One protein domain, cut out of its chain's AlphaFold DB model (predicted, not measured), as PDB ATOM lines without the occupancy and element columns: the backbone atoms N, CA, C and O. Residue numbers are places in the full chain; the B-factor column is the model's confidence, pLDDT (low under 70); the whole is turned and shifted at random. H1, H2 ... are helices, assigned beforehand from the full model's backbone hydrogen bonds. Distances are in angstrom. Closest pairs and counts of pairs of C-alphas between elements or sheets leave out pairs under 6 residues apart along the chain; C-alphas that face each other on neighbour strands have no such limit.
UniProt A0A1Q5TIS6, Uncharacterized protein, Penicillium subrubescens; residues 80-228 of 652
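This is residues 80 to 228 of the 652 residues of an uncharacterized protein of Penicillium subrubescens (UniProt A0A1Q5TIS6). The longest helix, H7, runs through the middle of a helical body; H6 and H9 run beside it the opposite way, and H2 and H4, an antiparallel pair, cross over one side of the H6 and H7 hairpin. H9 lies on the other side, with the short H1 near it, while H5 sits at the edge by H2, H8 lies at one end, and residues 171 to 176 stick out at the other. The printed part has 149 residues with nine named helices, H1 to H9 in order, and no named strand, class all helix. It is compact, with a radius of gyration of the C-alphas of 15.1 A and spans of 43 by 32 by 30 A.

H7 holds residues 178 to 200 and measures 33.6 A, from C-alpha 178 at (-35.780, 42.004, 11.233) to C-alpha 200 at (-4.499, 30.785, 16.517). H9, residues 208 to 228, measures 31.2 A and ends with C-alpha 228 at (-36.032, 30.167, 13.873). H6, residues 153 to 168, measures 22.4 A; H4, residues 125 to 138, 19.6 A; H2, residues 101 to 113, 18.4 A; and H5, residues 141 to 150, 14.3 A. H1, residues 80 to 87, measures 10.4 A. H3, residues 120 to 123, measures 5.4 A, and H8, residues 203 to 206, 5.3 A.

H7 touches H9, opposite ways at a shallow tilt of 32 degrees; their closest C-alphas, of Ala 188 and Glu 218, are 5.1 A apart. H6 and H7 form a helical hairpin and touch, closest at the C-alphas of Ala 164 and Val 183, 5.8 A, at a tilt of 37 degrees, only just steep. H2 touches H7 with residues 101 to 105 alone, closest at Leu 105 and Ile 197, C-alphas 7.2 A apart, at a steep tilt of 56 degrees. H4 touches H6 with residues 130 to 134 alone, closest at Thr 130 and Ala 164, C-alphas 5.7 A apart, at a steep tilt of 51 degrees. H2 and H4 touch, opposite ways at 32 degrees, only just shallow; the C-alphas of Leu 113 and Val 128 are closest, 5.8 A. H5 only just touches H2, with 3 pairs of C-alphas within 8 A, and H1 only just touches H6, also with 3 pairs. H3 is near H2 and H7, and H8 is near H7 and H9. H6 and H9 are apart. Every O i to N i+4 pair is within hydrogen-bond range in H1, H2, H4, H5 and H6, against 18 of 19 in H7 and 14 of 17 in H9; H3 and H8 are too short for such a pair.

The two C-alphas farthest apart, of Glu 173 and Asp 206, are 45.8 A apart. The printed part has no cut. The link from H1 to H2 is long, 13 residues. Residues 171 to 176 stand free. The mean pLDDT of the printed part is 74.0, with 40 residues under 70, among them residues 80 to 95, 171 to 179 and 222 to 228.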
ATOM      1  N   HIS A  80     -28.294  44.064  25.482       59.44
ATOM      2  CA  HIS A  80     -27.969  44.841  26.678       59.44
ATOM      3  C   HIS A  80     -27.959  44.000  27.972       59.44
ATOM      4  O   HIS A  80     -27.145  44.240  28.859       59.44
ATOM      5  N   ASP A  81     -28.821  42.988  28.059       62.28
ATOM      6  CA  ASP A  81     -28.905  42.040  29.176       62.28
ATOM      7  C   ASP A  81     -27.687  41.097  29.172       62.28
ATOM      8  O   ASP A  81     -26.960  40.989  30.159       62.28
ATOM      9  N   LEU A  82     -27.350  40.550  27.998       64.94
ATOM     10  CA  LEU A  82     -26.163  39.708  27.791       64.94
ATOM     11  C   LEU A  82     -24.842  40.463  28.015       64.94
ATOM     12  O   LEU A  82     -23.849  39.873  28.440       64.94
ATOM     13  N   MET A  83     -24.815  41.765  27.726       63.09
ATOM     14  CA  MET A  83     -23.662  42.633  27.968       63.09
ATOM     15  C   MET A  83     -23.541  43.034  29.439       63.09
ATOM     16  O   MET A  83     -22.423  43.168  29.934       63.09
ATOM     17  N   SER A  84     -24.662  43.161  30.155       61.22
ATOM     18  CA  SER A  84     -24.650  43.386  31.601       61.22
ATOM     19  C   SER A  84     -24.061  42.181  32.345       61.22
ATOM     20  O   SER A  84     -23.134  42.352  33.134       61.22
ATOM     21  N   ASP A  85     -24.452  40.959  31.966       59.81
ATOM     22  CA  ASP A  85     -23.848  39.709  32.446       59.81
ATOM     23  C   ASP A  85     -22.332  39.649  32.192       59.81
ATOM     24  O   ASP A  85     -21.577  39.062  32.973       59.81
ATOM     25  N   PHE A  86     -21.869  40.262  31.099       58.69
ATOM     26  CA  PHE A  86     -20.454  40.292  30.741       58.69
ATOM     27  C   PHE A  86     -19.643  41.275  31.607       58.69
ATOM     28  O   PHE A  86     -18.488  40.978  31.921       58.69
ATOM     29  N   SER A  87     -20.257  42.385  32.042       56.66
ATOM     30  CA  SER A  87     -19.616  43.471  32.806       56.66
ATOM     31  C   SER A  87     -19.658  43.283  34.336       56.66
ATOM     32  O   SER A  87     -18.850  43.857  35.066       56.66
ATOM     33  N   LEU A  88     -20.550  42.427  34.857       53.91
ATOM     34  CA  LEU A  88     -20.741  42.195  36.303       53.91
ATOM     35  C   LEU A  88     -19.575  41.474  37.016       53.91
ATOM     36  O   LEU A  88     -19.608  41.307  38.238       53.91
ATOM     37  N   VAL A  89     -18.525  41.049  36.303       52.97
ATOM     38  CA  VAL A  89     -17.390  40.332  36.908       52.97
ATOM     39  C   VAL A  89     -16.194  41.255  37.130       52.97
ATOM     40  O   VAL A  89     -15.646  41.822  36.191       52.97
ATOM     41  N   ARG A  90     -15.739  41.320  38.390       47.75
ATOM     42  CA  ARG A  90     -14.559  42.055  38.879       47.75
ATOM     43  C   ARG A  90     -13.397  42.059  37.870       47.75
ATOM     44  O   ARG A  90     -12.862  40.999  37.535       47.75
ATOM     45  N   ASP A  91     -12.996  43.264  37.455       50.72
ATOM     46  CA  ASP A  91     -11.919  43.591  36.502       50.72
ATOM     47  C   ASP A  91     -10.614  42.853  36.874       50.72
ATOM     48  O   ASP A  91      -9.851  43.267  37.751       50.72
ATOM     49  N   SER A  92     -10.395  41.691  36.256       56.25
ATOM     50  CA  SER A  92      -9.291  40.774  36.560       56.25
ATOM     51  C   SER A  92      -8.328  40.726  35.375       56.25
ATOM     52  O   SER A  92      -8.745  40.742  34.223       56.25
ATOM     53  N   LYS A  93      -7.010  40.624  35.611       60.16
ATOM     54  CA  LYS A  93      -5.992  40.605  34.528       60.16
ATOM     55  C   LYS A  93      -6.226  39.493  33.481       60.16
ATOM     56  O   LYS A  93      -5.769  39.627  32.349       60.16
ATOM     57  N   SER A  94      -6.952  38.440  33.861       60.00
ATOM     58  CA  SER A  94      -7.342  37.284  33.040       60.00
ATOM     59  C   SER A  94      -8.432  37.588  31.989       60.00
ATOM     60  O   SER A  94      -8.508  36.900  30.973       60.00
ATOM     61  N   THR A  95      -9.226  38.658  32.150       67.50
ATOM     62  CA  THR A  95     -10.323  39.022  31.222       67.50
ATOM     63  C   THR A  95      -9.931  40.065  30.170       67.50
ATOM     64  O   THR A  95     -10.723  40.384  29.283       67.50
ATOM     65  N   ARG A  96      -8.707  40.603  30.235       78.00
ATOM     66  CA  ARG A  96      -8.210  41.621  29.294       78.00
ATOM     67  C   ARG A  96      -7.685  40.996  28.005       78.00
ATOM     68  O   ARG A  96      -7.250  39.847  27.987       78.00
ATOM     69  N   ILE A  97      -7.664  41.774  26.930       81.44
ATOM     70  CA  ILE A  97      -7.160  41.380  25.610       81.44
ATOM     71  C   ILE A  97      -5.610  41.340  25.583       81.44
ATOM     72  O   ILE A  97      -4.958  42.118  26.294       81.44
ATOM     73  N   PRO A  98      -4.971  40.393  24.861       79.88
ATOM     74  CA  PRO A  98      -3.506  40.296  24.765       79.88
ATOM     75  C   PRO A  98      -2.839  41.494  24.080       79.88
ATOM     76  O   PRO A  98      -3.456  42.217  23.300       79.88
ATOM     77  N   HIS A  99      -1.551  41.703  24.365       76.50
ATOM     78  CA  HIS A  99      -0.772  42.736  23.682       76.50
ATOM     79  C   HIS A  99      -0.602  42.357  22.202       76.50
ATOM     80  O   HIS A  99      -0.320  41.204  21.896       76.50
ATOM     81  N   GLY A 100      -0.791  43.307  21.281       76.38
ATOM     82  CA  GLY A 100      -0.719  43.048  19.834       76.38
ATOM     83  C   GLY A 100      -1.983  42.437  19.210       76.38
ATOM     84  O   GLY A 100      -2.047  42.300  17.991       76.38
ATOM     85  N   PHE A 101      -3.021  42.142  20.003       82.81
ATOM     86  CA  PHE A 101      -4.280  41.572  19.505       82.81
ATOM     87  C   PHE A 101      -4.991  42.469  18.484       82.81
ATOM     88  O   PHE A 101      -5.545  41.966  17.514       82.81
ATOM     89  N   VAL A 102      -4.956  43.792  18.671       82.69
ATOM     90  CA  VAL A 102      -5.593  44.763  17.761       82.69
ATOM     91  C   VAL A 102      -4.973  44.700  16.360       82.69
ATOM     92  O   VAL A 102      -5.701  44.729  15.372       82.69
ATOM     93  N   SER A 103      -3.651  44.519  16.267       82.00
ATOM     94  CA  SER A 103      -2.958  44.366  14.980       82.00
ATOM     95  C   SER A 103      -3.331  43.058  14.278       82.00
ATOM     96  O   SER A 103      -3.495  43.025  13.060       82.00
ATOM     97  N   GLU A 104      -3.511  41.979  15.040       82.81
ATOM     98  CA  GLU A 104      -3.903  40.683  14.483       82.81
ATOM     99  C   GLU A 104      -5.386  40.651  14.083       82.81
ATOM    100  O   GLU A 104      -5.752  40.069  13.060       82.81
ATOM    101  N   LEU A 105      -6.235  41.353  14.838       84.69
ATOM    102  CA  LEU A 105      -7.629  41.601  14.493       84.69
ATOM    103  C   LEU A 105      -7.746  42.396  13.189       84.69
ATOM    104  O   LEU A 105      -8.527  42.016  12.323       84.69
ATOM    105  N   GLU A 106      -6.938  43.442  13.002       83.94
ATOM    106  CA  GLU A 106      -6.909  44.231  11.766       83.94
ATOM    107  C   GLU A 106      -6.535  43.378  10.542       83.94
ATOM    108  O   GLU A 106      -7.223  43.426   9.516       83.94
ATOM    109  N   LYS A 107      -5.487  42.548  10.648       84.56
ATOM    110  CA  LYS A 107      -5.082  41.627   9.569       84.56
ATOM    111  C   LYS A 107      -6.203  40.657   9.210       84.56
ATOM    112  O   LYS A 107      -6.466  40.424   8.029       84.56
ATOM    113  N   ARG A 108      -6.880  40.104  10.219       80.38
ATOM    114  CA  ARG A 108      -7.928  39.100  10.021       80.38
ATOM    115  C   ARG A 108      -9.225  39.697   9.479       80.38
ATOM    116  O   ARG A 108      -9.815  39.125   8.568       80.38
ATOM    117  N   LEU A 109      -9.611  40.885   9.945       82.38
ATOM    118  CA  LEU A 109     -10.716  41.663   9.376       82.38
ATOM    119  C   LEU A 109     -10.434  42.054   7.920       82.38
ATOM    120  O   LEU A 109     -11.302  41.907   7.066       82.38
ATOM    121  N   THR A 110      -9.205  42.466   7.601       81.81
ATOM    122  CA  THR A 110      -8.797  42.721   6.208       81.81
ATOM    123  C   THR A 110      -8.886  41.442   5.361       81.81
ATOM    124  O   THR A 110      -9.313  41.488   4.210       81.81
ATOM    125  N   GLY A 111      -8.568  40.280   5.941       78.06
ATOM    126  CA  GLY A 111      -8.755  38.967   5.315       78.06
ATOM    127  C   GLY A 111     -10.217  38.611   5.014       78.06
ATOM    128  O   GLY A 111     -10.475  38.016   3.966       78.06
ATOM    129  N   VAL A 112     -11.163  39.020   5.871       78.38
ATOM    130  CA  VAL A 112     -12.615  38.906   5.617       78.38
ATOM    131  C   VAL A 112     -13.011  39.748   4.399       78.38
ATOM    132  O   VAL A 112     -13.683  39.242   3.507       78.38
ATOM    133  N   LEU A 113     -12.523  40.991   4.297       73.50
ATOM    134  CA  LEU A 113     -12.801  41.875   3.153       73.50
ATOM    135  C   LEU A 113     -12.176  41.381   1.837       73.50
ATOM    136  O   LEU A 113     -12.752  41.577   0.772       73.50
ATOM    137  N   MET A 114     -11.004  40.741   1.897       72.00
ATOM    138  CA  MET A 114     -10.318  40.177   0.724       72.00
ATOM    139  C   MET A 114     -10.811  38.769   0.344       72.00
ATOM    140  O   MET A 114     -10.221  38.143  -0.537       72.00
ATOM    141  N   GLY A 115     -11.838  38.235   1.021       65.44
ATOM    142  CA  GLY A 115     -12.397  36.903   0.750       65.44
ATOM    143  C   GLY A 115     -11.450  35.737   1.068       65.44
ATOM    144  O   GLY A 115     -11.626  34.640   0.544       65.44
ATOM    145  N   ARG A 116     -10.424  35.958   1.904       63.66
ATOM    146  CA  ARG A 116      -9.396  34.954   2.251       63.66
ATOM    147  C   ARG A 116      -9.774  34.068   3.444       63.66
ATOM    148  O   ARG A 116      -9.052  33.121   3.750       63.66
ATOM    149  N   GLU A 117     -10.881  34.362   4.127       68.62
ATOM    150  CA  GLU A 117     -11.382  33.557   5.245       68.62
ATOM    151  C   GLU A 117     -12.127  32.302   4.761       68.62
ATOM    152  O   GLU A 117     -12.947  32.337   3.845       68.62
ATOM    153  N   LYS A 118     -11.825  31.156   5.384       57.81
ATOM    154  CA  LYS A 118     -12.198  29.820   4.872       57.81
ATOM    155  C   LYS A 118     -13.663  29.427   5.116       57.81
ATOM    156  O   LYS A 118     -14.117  28.425   4.568       57.81
ATOM    157  N   LYS A 119     -14.396  30.154   5.967       65.69
ATOM    158  CA  LYS A 119     -15.778  29.809   6.351       65.69
ATOM    159  C   LYS A 119     -16.795  30.580   5.503       65.69
ATOM    160  O   LYS A 119     -16.730  31.804   5.433       65.69
ATOM    161  N   LYS A 120     -17.773  29.857   4.938       65.88
ATOM    162  CA  LYS A 120     -18.850  30.388   4.071       65.88
ATOM    163  C   LYS A 120     -19.671  31.515   4.718       65.88
ATOM    164  O   LYS A 120     -20.165  32.385   4.018       65.88
ATOM    165  N   GLU A 121     -19.766  31.534   6.046       70.75
ATOM    166  CA  GLU A 121     -20.504  32.548   6.818       70.75
ATOM    167  C   GLU A 121     -19.924  33.974   6.695       70.75
ATOM    168  O   GLU A 121     -20.665  34.939   6.842       70.75
ATOM    169  N   TYR A 122     -18.626  34.125   6.392       72.94
ATOM    170  CA  TYR A 122     -17.968  35.434   6.220       72.94
ATOM    171  C   TYR A 122     -17.968  35.936   4.767       72.94
ATOM    172  O   TYR A 122     -17.404  36.990   4.488       72.94
ATOM    173  N   GLN A 123     -18.563  35.181   3.840       70.19
ATOM    174  CA  GLN A 123     -18.654  35.543   2.419       70.19
ATOM    175  C   GLN A 123     -19.939  36.320   2.092       70.19
ATOM    176  O   GLN A 123     -20.114  36.767   0.962       70.19
ATOM    177  N   ASP A 124     -20.835  36.485   3.068       80.31
ATOM    178  CA  ASP A 124     -22.048  37.284   2.919       80.31
ATOM    179  C   ASP A 124     -21.693  38.770   2.739       80.31
ATOM    180  O   ASP A 124     -20.986  39.366   3.556       80.31
ATOM    181  N   HIS A 125     -22.205  39.382   1.671       74.75
ATOM    182  CA  HIS A 125     -21.965  40.783   1.334       74.75
ATOM    183  C   HIS A 125     -22.382  41.751   2.450       74.75
ATOM    184  O   HIS A 125     -21.736  42.787   2.623       74.75
ATOM    185  N   LEU A 126     -23.424  41.425   3.225       78.25
ATOM    186  CA  LEU A 126     -23.868  42.257   4.349       78.25
ATOM    187  C   LEU A 126     -22.890  42.186   5.526       78.25
ATOM    188  O   LEU A 126     -22.512  43.223   6.072       78.25
ATOM    189  N   VAL A 127     -22.389  40.987   5.834       80.06
ATOM    190  CA  VAL A 127     -21.365  40.766   6.865       80.06
ATOM    191  C   VAL A 127     -20.057  41.455   6.473       80.06
ATOM    192  O   VAL A 127     -19.458  42.162   7.281       80.06
ATOM    193  N   VAL A 128     -19.625  41.327   5.214       81.88
ATOM    194  CA  VAL A 128     -18.421  42.009   4.709       81.88
ATOM    195  C   VAL A 128     -18.557  43.528   4.845       81.88
ATOM    196  O   VAL A 128     -17.608  44.202   5.247       81.88
ATOM    197  N   ARG A 129     -19.747  44.076   4.578       81.19
ATOM    198  CA  ARG A 129     -20.027  45.509   4.690       81.19
ATOM    199  C   ARG A 129     -19.970  46.012   6.134       81.19
ATOM    200  O   ARG A 129     -19.313  47.022   6.385       81.19
ATOM    201  N   THR A 130     -20.580  45.323   7.099       82.62
ATOM    202  CA  THR A 130     -20.509  45.738   8.513       82.62
ATOM    203  C   THR A 130     -19.103  45.586   9.092       82.62
ATOM    204  O   THR A 130     -18.646  46.448   9.844       82.62
ATOM    205  N   PHE A 131     -18.381  44.534   8.700       83.56
ATOM    206  CA  PHE A 131     -16.987  44.328   9.093       83.56
ATOM    207  C   PHE A 131     -16.061  45.388   8.472       83.56
ATOM    208  O   PHE A 131     -15.120  45.827   9.129       83.56
ATOM    209  N   ALA A 132     -16.347  45.864   7.254       82.88
ATOM    210  CA  ALA A 132     -15.606  46.954   6.612       82.88
ATOM    211  C   ALA A 132     -15.804  48.302   7.322       82.88
ATOM    212  O   ALA A 132     -14.837  49.033   7.539       82.88
ATOM    213  N   VAL A 133     -17.037  48.614   7.735       84.69
ATOM    214  CA  VAL A 133     -17.330  49.819   8.529       84.69
ATOM    215  C   VAL A 133     -16.581  49.779   9.860       84.69
ATOM    216  O   VAL A 133     -15.946  50.760  10.240       84.69
ATOM    217  N   PHE A 134     -16.584  48.629  10.537       85.25
ATOM    218  CA  PHE A 134     -15.826  48.459  11.772       85.25
ATOM    219  C   PHE A 134     -14.306  48.536  11.557       85.25
ATOM    220  O   PHE A 134     -13.608  49.123  12.379       85.25
ATOM    221  N   LEU A 135     -13.780  48.011  10.445       83.44
ATOM    222  CA  LEU A 135     -12.356  48.105  10.112       83.44
ATOM    223  C   LEU A 135     -11.895  49.564   9.954       83.44
ATOM    224  O   LEU A 135     -10.785  49.892  10.366       83.44
ATOM    225  N   ASN A 136     -12.737  50.446   9.410       84.38
ATOM    226  CA  ASN A 136     -12.427  51.877   9.323       84.38
ATOM    227  C   ASN A 136     -12.329  52.527  10.711       84.38
ATOM    228  O   ASN A 136     -11.424  53.323  10.942       84.38
ATOM    229  N   VAL A 137     -13.204  52.137  11.643       83.81
ATOM    230  CA  VAL A 137     -13.153  52.587  13.048       83.81
ATOM    231  C   VAL A 137     -11.926  52.015  13.762       83.81
ATOM    232  O   VAL A 137     -11.264  52.716  14.521       83.81
ATOM    233  N   LEU A 138     -11.559  50.762  13.477       81.38
ATOM    234  CA  LEU A 138     -10.366  50.120  14.034       81.38
ATOM    235  C   LEU A 138      -9.059  50.801  13.587       81.38
ATOM    236  O   LEU A 138      -8.086  50.806  14.339       81.38
ATOM    237  N   LYS A 139      -9.041  51.387  12.382       79.25
ATOM    238  CA  LYS A 139      -7.900  52.127  11.817       79.25
ATOM    239  C   LYS A 139      -7.771  53.563  12.332       79.25
ATOM    240  O   LYS A 139      -6.774  54.220  12.035       79.25
ATOM    241  N   GLU A 140      -8.740  54.057  13.097       85.56
ATOM    242  CA  GLU A 140      -8.673  55.386  13.696       85.56
ATOM    243  C   GLU A 140      -7.635  55.419  14.835       85.56
ATOM    244  O   GLU A 140      -7.697  54.640  15.789       85.56
ATOM    245  N   ASP A 141      -6.669  56.343  14.756       74.00
ATOM    246  CA  ASP A 141      -5.531  56.415  15.689       74.00
ATOM    247  C   ASP A 141      -5.972  56.713  17.141       74.00
ATOM    248  O   ASP A 141      -5.359  56.257  18.109       74.00
ATOM    249  N   SER A 142      -7.092  57.425  17.305       77.50
ATOM    250  CA  SER A 142      -7.722  57.727  18.598       77.50
ATOM    251  C   SER A 142      -8.257  56.459  19.287       77.50
ATOM    252  O   SER A 142      -8.024  56.237  20.482       77.50
ATOM    253  N   PHE A 143      -8.936  55.600  18.525       77.62
ATOM    254  CA  PHE A 143      -9.537  54.364  19.002       77.62
ATOM    255  C   PHE A 143      -8.477  53.296  19.253       77.62
ATOM    256  O   PHE A 143      -8.491  52.646  20.300       77.62
ATOM    257  N   ARG A 144      -7.494  53.182  18.356       78.38
ATOM    258  CA  ARG A 144      -6.365  52.263  18.512       78.38
ATOM    259  C   ARG A 144      -5.575  52.530  19.795       78.38
ATOM    260  O   ARG A 144      -5.354  51.600  20.569       78.38
ATOM    261  N   LYS A 145      -5.227  53.792  20.079       77.94
ATOM    262  CA  LYS A 145      -4.515  54.175  21.315       77.94
ATOM    263  C   LYS A 145      -5.333  53.897  22.578       77.94
ATOM    264  O   LYS A 145      -4.779  53.442  23.577       77.94
ATOM    265  N   ARG A 146      -6.651  54.135  22.542       78.94
ATOM    266  CA  ARG A 146      -7.562  53.816  23.656       78.94
ATOM    267  C   ARG A 146      -7.625  52.308  23.905       78.94
ATOM    268  O   ARG A 146      -7.458  51.855  25.033       78.94
ATOM    269  N   MET A 147      -7.771  51.529  22.839       79.19
ATOM    270  CA  MET A 147      -7.882  50.076  22.908       79.19
ATOM    271  C   MET A 147      -6.582  49.400  23.377       79.19
ATOM    272  O   MET A 147      -6.626  48.444  24.155       79.19
ATOM    273  N   GLU A 148      -5.419  49.913  22.960       77.19
ATOM    274  CA  GLU A 148      -4.101  49.449  23.422       77.19
ATOM    275  C   GLU A 148      -3.854  49.773  24.911       77.19
ATOM    276  O   GLU A 148      -3.189  48.996  25.605       77.19
ATOM    277  N   LYS A 149      -4.445  50.860  25.431       75.69
ATOM    278  CA  LYS A 149      -4.360  51.269  26.844       75.69
ATOM    279  C   LYS A 149      -5.302  50.464  27.749       75.69
ATOM    280  O   LYS A 149      -4.849  49.883  28.741       75.69
ATOM    281  N   ASP A 150      -6.584  50.388  27.395       74.38
ATOM    282  CA  ASP A 150      -7.632  49.845  28.270       74.38
ATOM    283  C   ASP A 150      -7.749  48.315  28.157       74.38
ATOM    284  O   ASP A 150      -7.973  47.626  29.156       74.38
ATOM    285  N   ARG A 151      -7.491  47.754  26.962       79.56
ATOM    286  CA  ARG A 151      -7.467  46.304  26.671       79.56
ATOM    287  C   ARG A 151      -8.726  45.550  27.125       79.56
ATOM    288  O   ARG A 151      -8.651  44.357  27.428       79.56
ATOM    289  N   ARG A 152      -9.880  46.214  27.180       79.06
ATOM    290  CA  ARG A 152     -11.167  45.619  27.574       79.06
ATOM    291  C   ARG A 152     -11.884  45.041  26.358       79.06
ATOM    292  O   ARG A 152     -12.099  45.739  25.376       79.06
ATOM    293  N   ALA A 153     -12.270  43.766  26.421       78.00
ATOM    294  CA  ALA A 153     -13.022  43.122  25.338       78.00
ATOM    295  C   ALA A 153     -14.445  43.684  25.176       78.00
ATOM    296  O   ALA A 153     -14.968  43.701  24.065       78.00
ATOM    297  N   GLU A 154     -15.028  44.191  26.264       78.81
ATOM    298  CA  GLU A 154     -16.348  44.838  26.305       78.81
ATOM    299  C   GLU A 154     -16.435  46.038  25.371       78.81
ATOM    300  O   GLU A 154     -17.332  46.100  24.535       78.81
ATOM    301  N   ASP A 155     -15.463  46.946  25.459       79.62
ATOM    302  CA  ASP A 155     -15.445  48.176  24.668       79.62
ATOM    303  C   ASP A 155     -15.376  47.867  23.165       79.62
ATOM    304  O   ASP A 155     -16.050  48.499  22.351       79.62
ATOM    305  N   LEU A 156     -14.617  46.831  22.794       81.94
ATOM    306  CA  LEU A 156     -14.506  46.363  21.414       81.94
ATOM    307  C   LEU A 156     -15.835  45.797  20.887       81.94
ATOM    308  O   LEU A 156     -16.227  46.093  19.758       81.94
ATOM    309  N   LEU A 157     -16.535  45.004  21.705       82.94
ATOM    310  CA  LEU A 157     -17.839  44.428  21.365       82.94
ATOM    311  C   LEU A 157     -18.939  45.495  21.298       82.94
ATOM    312  O   LEU A 157     -19.738  45.478  20.364       82.94
ATOM    313  N   LEU A 158     -18.948  46.457  22.229       82.00
ATOM    314  CA  LEU A 158     -19.887  47.586  22.246       82.00
ATOM    315  C   LEU A 158     -19.762  48.446  20.990       82.00
ATOM    316  O   LEU A 158     -20.764  48.821  20.376       82.00
ATOM    317  N   ILE A 159     -18.530  48.751  20.588       83.25
ATOM    318  CA  ILE A 159     -18.273  49.589  19.417       83.25
ATOM    319  C   ILE A 159     -18.600  48.831  18.131       83.25
ATOM    320  O   ILE A 159     -19.164  49.421  17.207       83.25
ATOM    321  N   PHE A 160     -18.329  47.525  18.070       85.62
ATOM    322  CA  PHE A 160     -18.781  46.696  16.956       85.62
ATOM    323  C   PHE A 160     -20.315  46.671  16.861       85.62
ATOM    324  O   PHE A 160     -20.861  46.954  15.796       85.62
ATOM    325  N   TYR A 161     -21.011  46.424  17.975       83.62
ATOM    326  CA  TYR A 161     -22.474  46.424  18.042       83.62
ATOM    327  C   TYR A 161     -23.069  47.765  17.594       83.62
ATOM    328  O   TYR A 161     -23.937  47.795  16.726       83.62
ATOM    329  N   SER A 162     -22.555  48.889  18.105       82.06
ATOM    330  CA  SER A 162     -23.022  50.230  17.723       82.06
ATOM    331  C   SER A 162     -22.883  50.492  16.219       82.06
ATOM    332  O   SER A 162     -23.790  51.046  15.595       82.06
ATOM    333  N   ASN A 163     -21.775  50.063  15.610       82.81
ATOM    334  CA  ASN A 163     -21.554  50.214  14.172       82.81
ATOM    335  C   ASN A 163     -22.410  49.249  13.338       82.81
ATOM    336  O   ASN A 163     -22.925  49.650  12.296       82.81
ATOM    337  N   ALA A 164     -22.621  48.016  13.807       83.81
ATOM    338  CA  ALA A 164     -23.511  47.053  13.164       83.81
ATOM    339  C   ALA A 164     -24.966  47.550  13.164       83.81
ATOM    340  O   ALA A 164     -25.616  47.523  12.123       83.81
ATOM    341  N   VAL A 165     -25.446  48.096  14.290       81.75
ATOM    342  CA  VAL A 165     -26.764  48.745  14.391       81.75
ATOM    343  C   VAL A 165     -26.869  49.904  13.403       81.75
ATOM    344  O   VAL A 165     -27.824  49.960  12.634       81.75
ATOM    345  N   LYS A 166     -25.885  50.812  13.370       81.81
ATOM    346  CA  LYS A 166     -25.886  51.972  12.462       81.81
ATOM    347  C   LYS A 166     -25.872  51.593  10.984       81.81
ATOM    348  O   LYS A 166     -26.411  52.342  10.179       81.81
ATOM    349  N   GLU A 167     -25.234  50.489  10.609       81.06
ATOM    350  CA  GLU A 167     -25.150  50.079   9.206       81.06
ATOM    351  C   GLU A 167     -26.368  49.262   8.763       81.06
ATOM    352  O   GLU A 167     -26.864  49.469   7.659       81.06
ATOM    353  N   LEU A 168     -26.893  48.389   9.629       78.38
ATOM    354  CA  LEU A 168     -28.032  47.515   9.318       78.38
ATOM    355  C   LEU A 168     -29.401  48.194   9.488       78.38
ATOM    356  O   LEU A 168     -30.389  47.707   8.938       78.38
ATOM    357  N   SER A 169     -29.464  49.323  10.204       75.12
ATOM    358  CA  SER A 169     -30.668  50.165  10.320       75.12
ATOM    359  C   SER A 169     -30.806  51.220   9.211       75.12
ATOM    360  O   SER A 169     -31.844  51.875   9.113       75.12
ATOM    361  N   LYS A 170     -29.799  51.399   8.342       72.38
ATOM    362  CA  LYS A 170     -29.868  52.362   7.229       72.38
ATOM    363  C   LYS A 170     -30.890  51.914   6.181       72.38
ATOM    364  O   LYS A 170     -30.707  50.892   5.528       72.38
ATOM    365  N   GLY A 171     -31.919  52.738   5.976       58.19
ATOM    366  CA  GLY A 171     -32.898  52.577   4.895       58.19
ATOM    367  C   GLY A 171     -34.082  51.655   5.200       58.19
ATOM    368  O   GLY A 171     -34.731  51.216   4.256       58.19
ATOM    369  N   LYS A 172     -34.372  51.357   6.476       59.31
ATOM    370  CA  LYS A 172     -35.539  50.555   6.896       59.31
ATOM    371  C   LYS A 172     -36.484  51.357   7.796       59.31
ATOM    372  O   LYS A 172     -36.024  52.158   8.607       59.31
ATOM    373  N   GLU A 173     -37.790  51.142   7.642       49.69
ATOM    374  CA  GLU A 173     -38.828  51.776   8.463       49.69
ATOM    375  C   GLU A 173     -38.821  51.246   9.908       49.69
ATOM    376  O   GLU A 173     -38.412  50.118  10.190       49.69
ATOM    377  N   GLN A 174     -39.266  52.088  10.842       52.00
ATOM    378  CA  GLN A 174     -39.087  51.947  12.294       52.00
ATOM    379  C   GLN A 174     -39.825  50.743  12.929       52.00
ATOM    380  O   GLN A 174     -39.583  50.434  14.095       52.00
ATOM    381  N   GLU A 175     -40.679  50.044  12.175       50.06
ATOM    382  CA  GLU A 175     -41.468  48.877  12.615       50.06
ATOM    383  C   GLU A 175     -40.834  47.514  12.277       50.06
ATOM    384  O   GLU A 175     -41.289  46.472  12.755       50.06
ATOM    385  N   ASP A 176     -39.767  47.498  11.476       57.12
ATOM    386  CA  ASP A 176     -39.227  46.271  10.902       57.12
ATOM    387  C   ASP A 176     -38.100  45.689  11.785       57.12
ATOM    388  O   ASP A 176     -36.917  45.926  11.562       57.12
ATOM    389  N   ASP A 177     -38.438  44.933  12.836       61.72
ATOM    390  CA  ASP A 177     -37.473  44.369  13.812       61.72
ATOM    391  C   ASP A 177     -36.485  43.331  13.221       61.72
ATOM    392  O   ASP A 177     -35.586  42.849  13.917       61.72
ATOM    393  N   SER A 178     -36.608  42.996  11.933       64.06
ATOM    394  CA  SER A 178     -35.780  42.004  11.233       64.06
ATOM    395  C   SER A 178     -34.282  42.339  11.229       64.06
ATOM    396  O   SER A 178     -33.441  41.438  11.242       64.06
ATOM    397  N   TRP A 179     -33.910  43.626  11.249       67.75
ATOM    398  CA  TRP A 179     -32.502  44.041  11.266       67.75
ATOM    399  C   TRP A 179     -31.822  43.813  12.620       67.75
ATOM    400  O   TRP A 179     -30.609  43.622  12.644       67.75
ATOM    401  N   LYS A 180     -32.571  43.771  13.732       73.69
ATOM    402  CA  LYS A 180     -32.004  43.511  15.069       73.69
ATOM    403  C   LYS A 180     -31.425  42.096  15.156       73.69
ATOM    404  O   LYS A 180     -30.311  41.923  15.628       73.69
ATOM    405  N   LEU A 181     -32.110  41.111  14.576       68.31
ATOM    406  CA  LEU A 181     -31.619  39.729  14.492       68.31
ATOM    407  C   LEU A 181     -30.388  39.602  13.579       68.31
ATOM    408  O   LEU A 181     -29.462  38.845  13.866       68.31
ATOM    409  N   MET A 182     -30.331  40.387  12.495       73.38
ATOM    410  CA  MET A 182     -29.134  40.450  11.649       73.38
ATOM    411  C   MET A 182     -27.939  41.032  12.412       73.38
ATOM    412  O   MET A 182     -26.825  40.534  12.256       73.38
ATOM    413  N   VAL A 183     -28.165  42.041  13.264       79.81
ATOM    414  CA  VAL A 183     -27.132  42.590  14.154       79.81
ATOM    415  C   VAL A 183     -26.626  41.505  15.105       79.81
ATOM    416  O   VAL A 183     -25.413  41.312  15.181       79.81
ATOM    417  N   ASP A 184     -27.519  40.756  15.757       78.38
ATOM    418  CA  ASP A 184     -27.154  39.671  16.683       78.38
ATOM    419  C   ASP A 184     -26.276  38.616  15.988       78.38
ATOM    420  O   ASP A 184     -25.205  38.253  16.484       78.38
ATOM    421  N   ARG A 185     -26.657  38.209  14.769       80.88
ATOM    422  CA  ARG A 185     -25.870  37.292  13.932       80.88
ATOM    423  C   ARG A 185     -24.495  37.861  13.569       80.88
ATOM    424  O   ARG A 185     -23.495  37.147  13.620       80.88
ATOM    425  N   HIS A 186     -24.408  39.141  13.208       83.06
ATOM    426  CA  HIS A 186     -23.131  39.773  12.850       83.06
ATOM    427  C   HIS A 186     -22.206  39.919  14.069       83.06
ATOM    428  O   HIS A 186     -20.991  39.744  13.946       83.06
ATOM    429  N   VAL A 187     -22.767  40.174  15.253       83.50
ATOM    430  CA  VAL A 187     -22.036  40.206  16.528       83.50
ATOM    431  C   VAL A 187     -21.547  38.812  16.910       83.50
ATOM    432  O   VAL A 187     -20.394  38.673  17.309       83.50
ATOM    433  N   ALA A 188     -22.360  37.768  16.726       82.94
ATOM    434  CA  ALA A 188     -21.946  36.386  16.964       82.94
ATOM    435  C   ALA A 188     -20.744  35.993  16.090       82.94
ATOM    436  O   ALA A 188     -19.758  35.445  16.588       82.94
ATOM    437  N   LEU A 189     -20.773  36.347  14.799       83.25
ATOM    438  CA  LEU A 189     -19.649  36.137  13.881       83.25
ATOM    439  C   LEU A 189     -18.403  36.927  14.304       83.25
ATOM    440  O   LEU A 189     -17.282  36.433  14.185       83.25
ATOM    441  N   PHE A 190     -18.573  38.130  14.846       85.75
ATOM    442  CA  PHE A 190     -17.457  38.913  15.367       85.75
ATOM    443  C   PHE A 190     -16.848  38.284  16.630       85.75
ATOM    444  O   PHE A 190     -15.634  38.100  16.697       85.75
ATOM    445  N   VAL A 191     -17.670  37.859  17.594       85.38
ATOM    446  CA  VAL A 191     -17.233  37.138  18.807       85.38
ATOM    447  C   VAL A 191     -16.491  35.848  18.440       85.38
ATOM    448  O   VAL A 191     -15.411  35.572  18.972       85.38
ATOM    449  N   ARG A 192     -17.012  35.105  17.461       84.12
ATOM    450  CA  ARG A 192     -16.372  33.915  16.892       84.12
ATOM    451  C   ARG A 192     -15.002  34.234  16.296       84.12
ATOM    452  O   ARG A 192     -14.047  33.483  16.503       84.12
ATOM    453  N   LEU A 193     -14.871  35.349  15.576       84.00
ATOM    454  CA  LEU A 193     -13.590  35.800  15.030       84.00
ATOM    455  C   LEU A 193     -12.572  36.098  16.144       84.00
ATOM    456  O   LEU A 193     -11.420  35.673  16.043       84.00
ATOM    457  N   LEU A 194     -12.996  36.753  17.231       84.75
ATOM    458  CA  LEU A 194     -12.145  37.023  18.399       84.75
ATOM    459  C   LEU A 194     -11.660  35.722  19.057       84.75
ATOM    460  O   LEU A 194     -10.466  35.575  19.328       84.75
ATOM    461  N   ALA A 195     -12.557  34.752  19.252       82.69
ATOM    462  CA  ALA A 195     -12.215  33.439  19.800       82.69
ATOM    463  C   ALA A 195     -11.209  32.688  18.906       82.69
ATOM    464  O   ALA A 195     -10.252  32.081  19.397       82.69
ATOM    465  N   LEU A 196     -11.360  32.784  17.582       81.94
ATOM    466  CA  LEU A 196     -10.419  32.193  16.631       81.94
ATOM    467  C   LEU A 196      -9.040  32.872  16.646       81.94
ATOM    468  O   LEU A 196      -8.049  32.185  16.398       81.94
ATOM    469  N   ILE A 197      -8.949  34.183  16.910       84.00
ATOM    470  CA  ILE A 197      -7.667  34.911  17.040       84.00
ATOM    471  C   ILE A 197      -6.941  34.497  18.320       84.00
ATOM    472  O   ILE A 197      -5.728  34.289  18.300       84.00
ATOM    473  N   LEU A 198      -7.679  34.330  19.421       81.81
ATOM    474  CA  LEU A 198      -7.114  33.822  20.674       81.81
ATOM    475  C   LEU A 198      -6.593  32.388  20.520       81.81
ATOM    476  O   LEU A 198      -5.551  32.051  21.076       81.81
ATOM    477  N   LYS A 199      -7.289  31.551  19.741       81.81
ATOM    478  CA  LYS A 199      -6.891  30.161  19.494       81.81
ATOM    479  C   LYS A 199      -5.696  30.034  18.544       81.81
ATOM    480  O   LYS A 199      -4.862  29.165  18.763       81.81
ATOM    481  N   SER A 200      -5.594  30.867  17.503       80.25
ATOM    482  CA  SER A 200      -4.499  30.785  16.517       80.25
ATOM    483  C   SER A 200      -3.147  31.263  17.045       80.25
ATOM    484  O   SER A 200      -2.126  30.854  16.508       80.25
ATOM    485  N   ASN A 201      -3.143  32.111  18.076       78.75
ATOM    486  CA  ASN A 201      -1.931  32.670  18.684       78.75
ATOM    487  C   ASN A 201      -1.594  32.037  20.050       78.75
ATOM    488  O   ASN A 201      -0.861  32.636  20.830       78.75
ATOM    489  N   ASP A 202      -2.185  30.880  20.382       74.62
ATOM    490  CA  ASP A 202      -2.069  30.175  21.677       74.62
ATOM    491  C   ASP A 202      -2.475  30.981  22.939       74.62
ATOM    492  O   ASP A 202      -2.489  30.438  24.045       74.62
ATOM    493  N   TRP A 203      -2.937  32.229  22.800       80.19
ATOM    494  CA  TRP A 203      -3.399  33.089  23.903       80.19
ATOM    495  C   TRP A 203      -4.613  32.547  24.669       80.19
ATOM    496  O   TRP A 203      -4.886  32.979  25.789       80.19
ATOM    497  N   ALA A 204      -5.343  31.594  24.088       69.75
ATOM    498  CA  ALA A 204      -6.441  30.902  24.755       69.75
ATOM    499  C   ALA A 204      -5.985  30.066  25.972       69.75
ATOM    500  O   ALA A 204      -6.774  29.892  26.899       69.75
ATOM    501  N   LYS A 205      -4.732  29.578  25.997       71.06
ATOM    502  CA  LYS A 205      -4.171  28.825  27.138       71.06
ATOM    503  C   LYS A 205      -3.825  29.739  28.313       71.06
ATOM    504  O   LYS A 205      -4.062  29.373  29.459       71.06
ATOM    505  N   ASP A 206      -3.340  30.943  28.015       71.19
ATOM    506  CA  ASP A 206      -2.973  31.944  29.023       71.19
ATOM    507  C   ASP A 206      -4.197  32.660  29.616       71.19
ATOM    508  O   ASP A 206      -4.118  33.229  30.707       71.19
ATOM    509  N   ARG A 207      -5.331  32.674  28.892       75.94
ATOM    510  CA  ARG A 207      -6.584  33.348  29.294       75.94
ATOM    511  C   ARG A 207      -7.820  32.486  29.018       75.94
ATOM    512  O   ARG A 207      -8.654  32.847  28.178       75.94
ATOM    513  N   PRO A 208      -7.979  31.368  29.748       76.06
ATOM    514  CA  PRO A 208      -9.097  30.450  29.550       76.06
ATOM    515  C   PRO A 208     -10.446  31.096  29.895       76.06
ATOM    516  O   PRO A 208     -11.461  30.788  29.277       76.06
ATOM    517  N   GLU A 209     -10.468  32.045  30.836       74.38
ATOM    518  CA  GLU A 209     -11.690  32.742  31.249       74.38
ATOM    519  C   GLU A 209     -12.259  33.635  30.141       74.38
ATOM    520  O   GLU A 209     -13.467  33.625  29.908       74.38
ATOM    521  N   LEU A 210     -11.409  34.374  29.417       77.81
ATOM    522  CA  LEU A 210     -11.839  35.196  28.284       77.81
ATOM    523  C   LEU A 210     -12.338  34.320  27.124       77.81
ATOM    524  O   LEU A 210     -13.384  34.605  26.542       77.81
ATOM    525  N   ALA A 211     -11.628  33.230  26.818       78.38
ATOM    526  CA  ALA A 211     -12.009  32.296  25.758       78.38
ATOM    527  C   ALA A 211     -13.351  31.597  26.047       78.38
ATOM    528  O   ALA A 211     -14.220  31.536  25.172       78.38
ATOM    529  N   ASN A 212     -13.559  31.136  27.285       79.31
ATOM    530  CA  ASN A 212     -14.821  30.524  27.701       79.31
ATOM    531  C   ASN A 212     -15.985  31.519  27.614       79.31
ATOM    532  O   ASN A 212     -17.046  31.168  27.110       79.31
ATOM    533  N   ARG A 213     -15.788  32.779  28.026       74.62
ATOM    534  CA  ARG A 213     -16.834  33.816  27.940       74.62
ATOM    535  C   ARG A 213     -17.233  34.146  26.506       74.62
ATOM    536  O   ARG A 213     -18.424  34.228  26.223       74.62
ATOM    537  N   LEU A 214     -16.260  34.304  25.605       79.56
ATOM    538  CA  LEU A 214     -16.536  34.536  24.183       79.56
ATOM    539  C   LEU A 214     -17.292  33.349  23.568       79.56
ATOM    540  O   LEU A 214     -18.244  33.554  22.827       79.56
ATOM    541  N   THR A 215     -16.943  32.117  23.948       78.94
ATOM    542  CA  THR A 215     -17.642  30.907  23.479       78.94
ATOM    543  C   THR A 215     -19.081  30.830  24.005       78.94
ATOM    544  O   THR A 215     -19.998  30.468  23.273       78.94
ATOM    545  N   VAL A 216     -19.310  31.200  25.270       78.00
ATOM    546  CA  VAL A 216     -20.661  31.253  25.855       78.00
ATOM    547  C   VAL A 216     -21.512  32.333  25.184       78.00
ATOM    548  O   VAL A 216     -22.676  32.073  24.889       78.00
ATOM    549  N   LEU A 217     -20.950  33.515  24.907       74.81
ATOM    550  CA  LEU A 217     -21.649  34.564  24.161       74.81
ATOM    551  C   LEU A 217     -21.963  34.142  22.721       74.81
ATOM    552  O   LEU A 217     -23.084  34.353  22.274       74.81
ATOM    553  N   GLU A 218     -21.014  33.516  22.016       79.88
ATOM    554  CA  GLU A 218     -21.233  32.972  20.668       79.88
ATOM    555  C   GLU A 218     -22.404  31.982  20.670       79.88
ATOM    556  O   GLU A 218     -23.343  32.137  19.893       79.88
ATOM    557  N   ASN A 219     -22.402  31.016  21.593       75.06
ATOM    558  CA  ASN A 219     -23.462  30.015  21.686       75.06
ATOM    559  C   ASN A 219     -24.820  30.638  22.033       75.06
ATOM    560  O   ASN A 219     -25.822  30.267  21.433       75.06
ATOM    561  N   LYS A 220     -24.869  31.602  22.961       71.44
ATOM    562  CA  LYS A 220     -26.119  32.290  23.324       71.44
ATOM    563  C   LYS A 220     -26.698  33.098  22.155       71.44
ATOM    564  O   LYS A 220     -27.907  33.075  21.963       71.44
ATOM    565  N   LEU A 221     -25.851  33.762  21.366       71.12
ATOM    566  CA  LEU A 221     -26.286  34.546  20.205       71.12
ATOM    567  C   LEU A 221     -26.670  33.663  19.001       71.12
ATOM    568  O   LEU A 221     -27.572  34.021  18.252       71.12
ATOM    569  N   LEU A 222     -26.031  32.499  18.821       68.19
ATOM    570  CA  LEU A 222     -26.358  31.549  17.744       68.19
ATOM    571  C   LEU A 222     -27.570  30.658  18.052       68.19
ATOM    572  O   LEU A 222     -28.269  30.249  17.128       68.19
ATOM    573  N   LEU A 223     -27.842  30.350  19.325       62.34
ATOM    574  CA  LEU A 223     -29.060  29.631  19.725       62.34
ATOM    575  C   LEU A 223     -30.323  30.425  19.359       62.34
ATOM    576  O   LEU A 223     -31.306  29.831  18.937       62.34
ATOM    577  N   GLN A 224     -30.260  31.757  19.426       57.91
ATOM    578  CA  GLN A 224     -31.339  32.653  18.995       57.91
ATOM    579  C   GLN A 224     -31.578  32.623  17.467       57.91
ATOM    580  O   GLN A 224     -32.681  32.926  17.021       57.91
ATOM    581  N   ASP A 225     -30.569  32.244  16.669       46.88
ATOM    582  CA  ASP A 225     -30.645  32.104  15.201       46.88
ATOM    583  C   ASP A 225     -31.182  30.713  14.791       46.88
ATOM    584  O   ASP A 225     -31.983  30.593  13.864       46.88
ATOM    585  N   GLN A 226     -30.801  29.650  15.518       49.22
ATOM    586  CA  GLN A 226     -31.271  28.276  15.262       49.22
ATOM    587  C   GLN A 226     -32.748  28.057  15.617       49.22
ATOM    588  O   GLN A 226     -33.441  27.375  14.865       49.22
ATOM    589  N   ASP A 227     -33.250  28.701  16.675       46.62
ATOM    590  CA  ASP A 227     -34.649  28.586  17.133       46.62
ATOM    591  C   ASP A 227     -35.678  29.057  16.071       46.62
ATOM    592  O   ASP A 227     -36.875  28.791  16.169       46.62
ATOM    593  N   LEU A 228     -35.214  29.733  15.009       46.34
ATOM    594  CA  LEU A 228     -36.032  30.167  13.873       46.34
ATOM    595  C   LEU A 228     -35.693  29.474  12.544       46.34
ATOM    596  O   LEU A 228     -36.531  29.497  11.642       46.34
TER     597      LEU A 228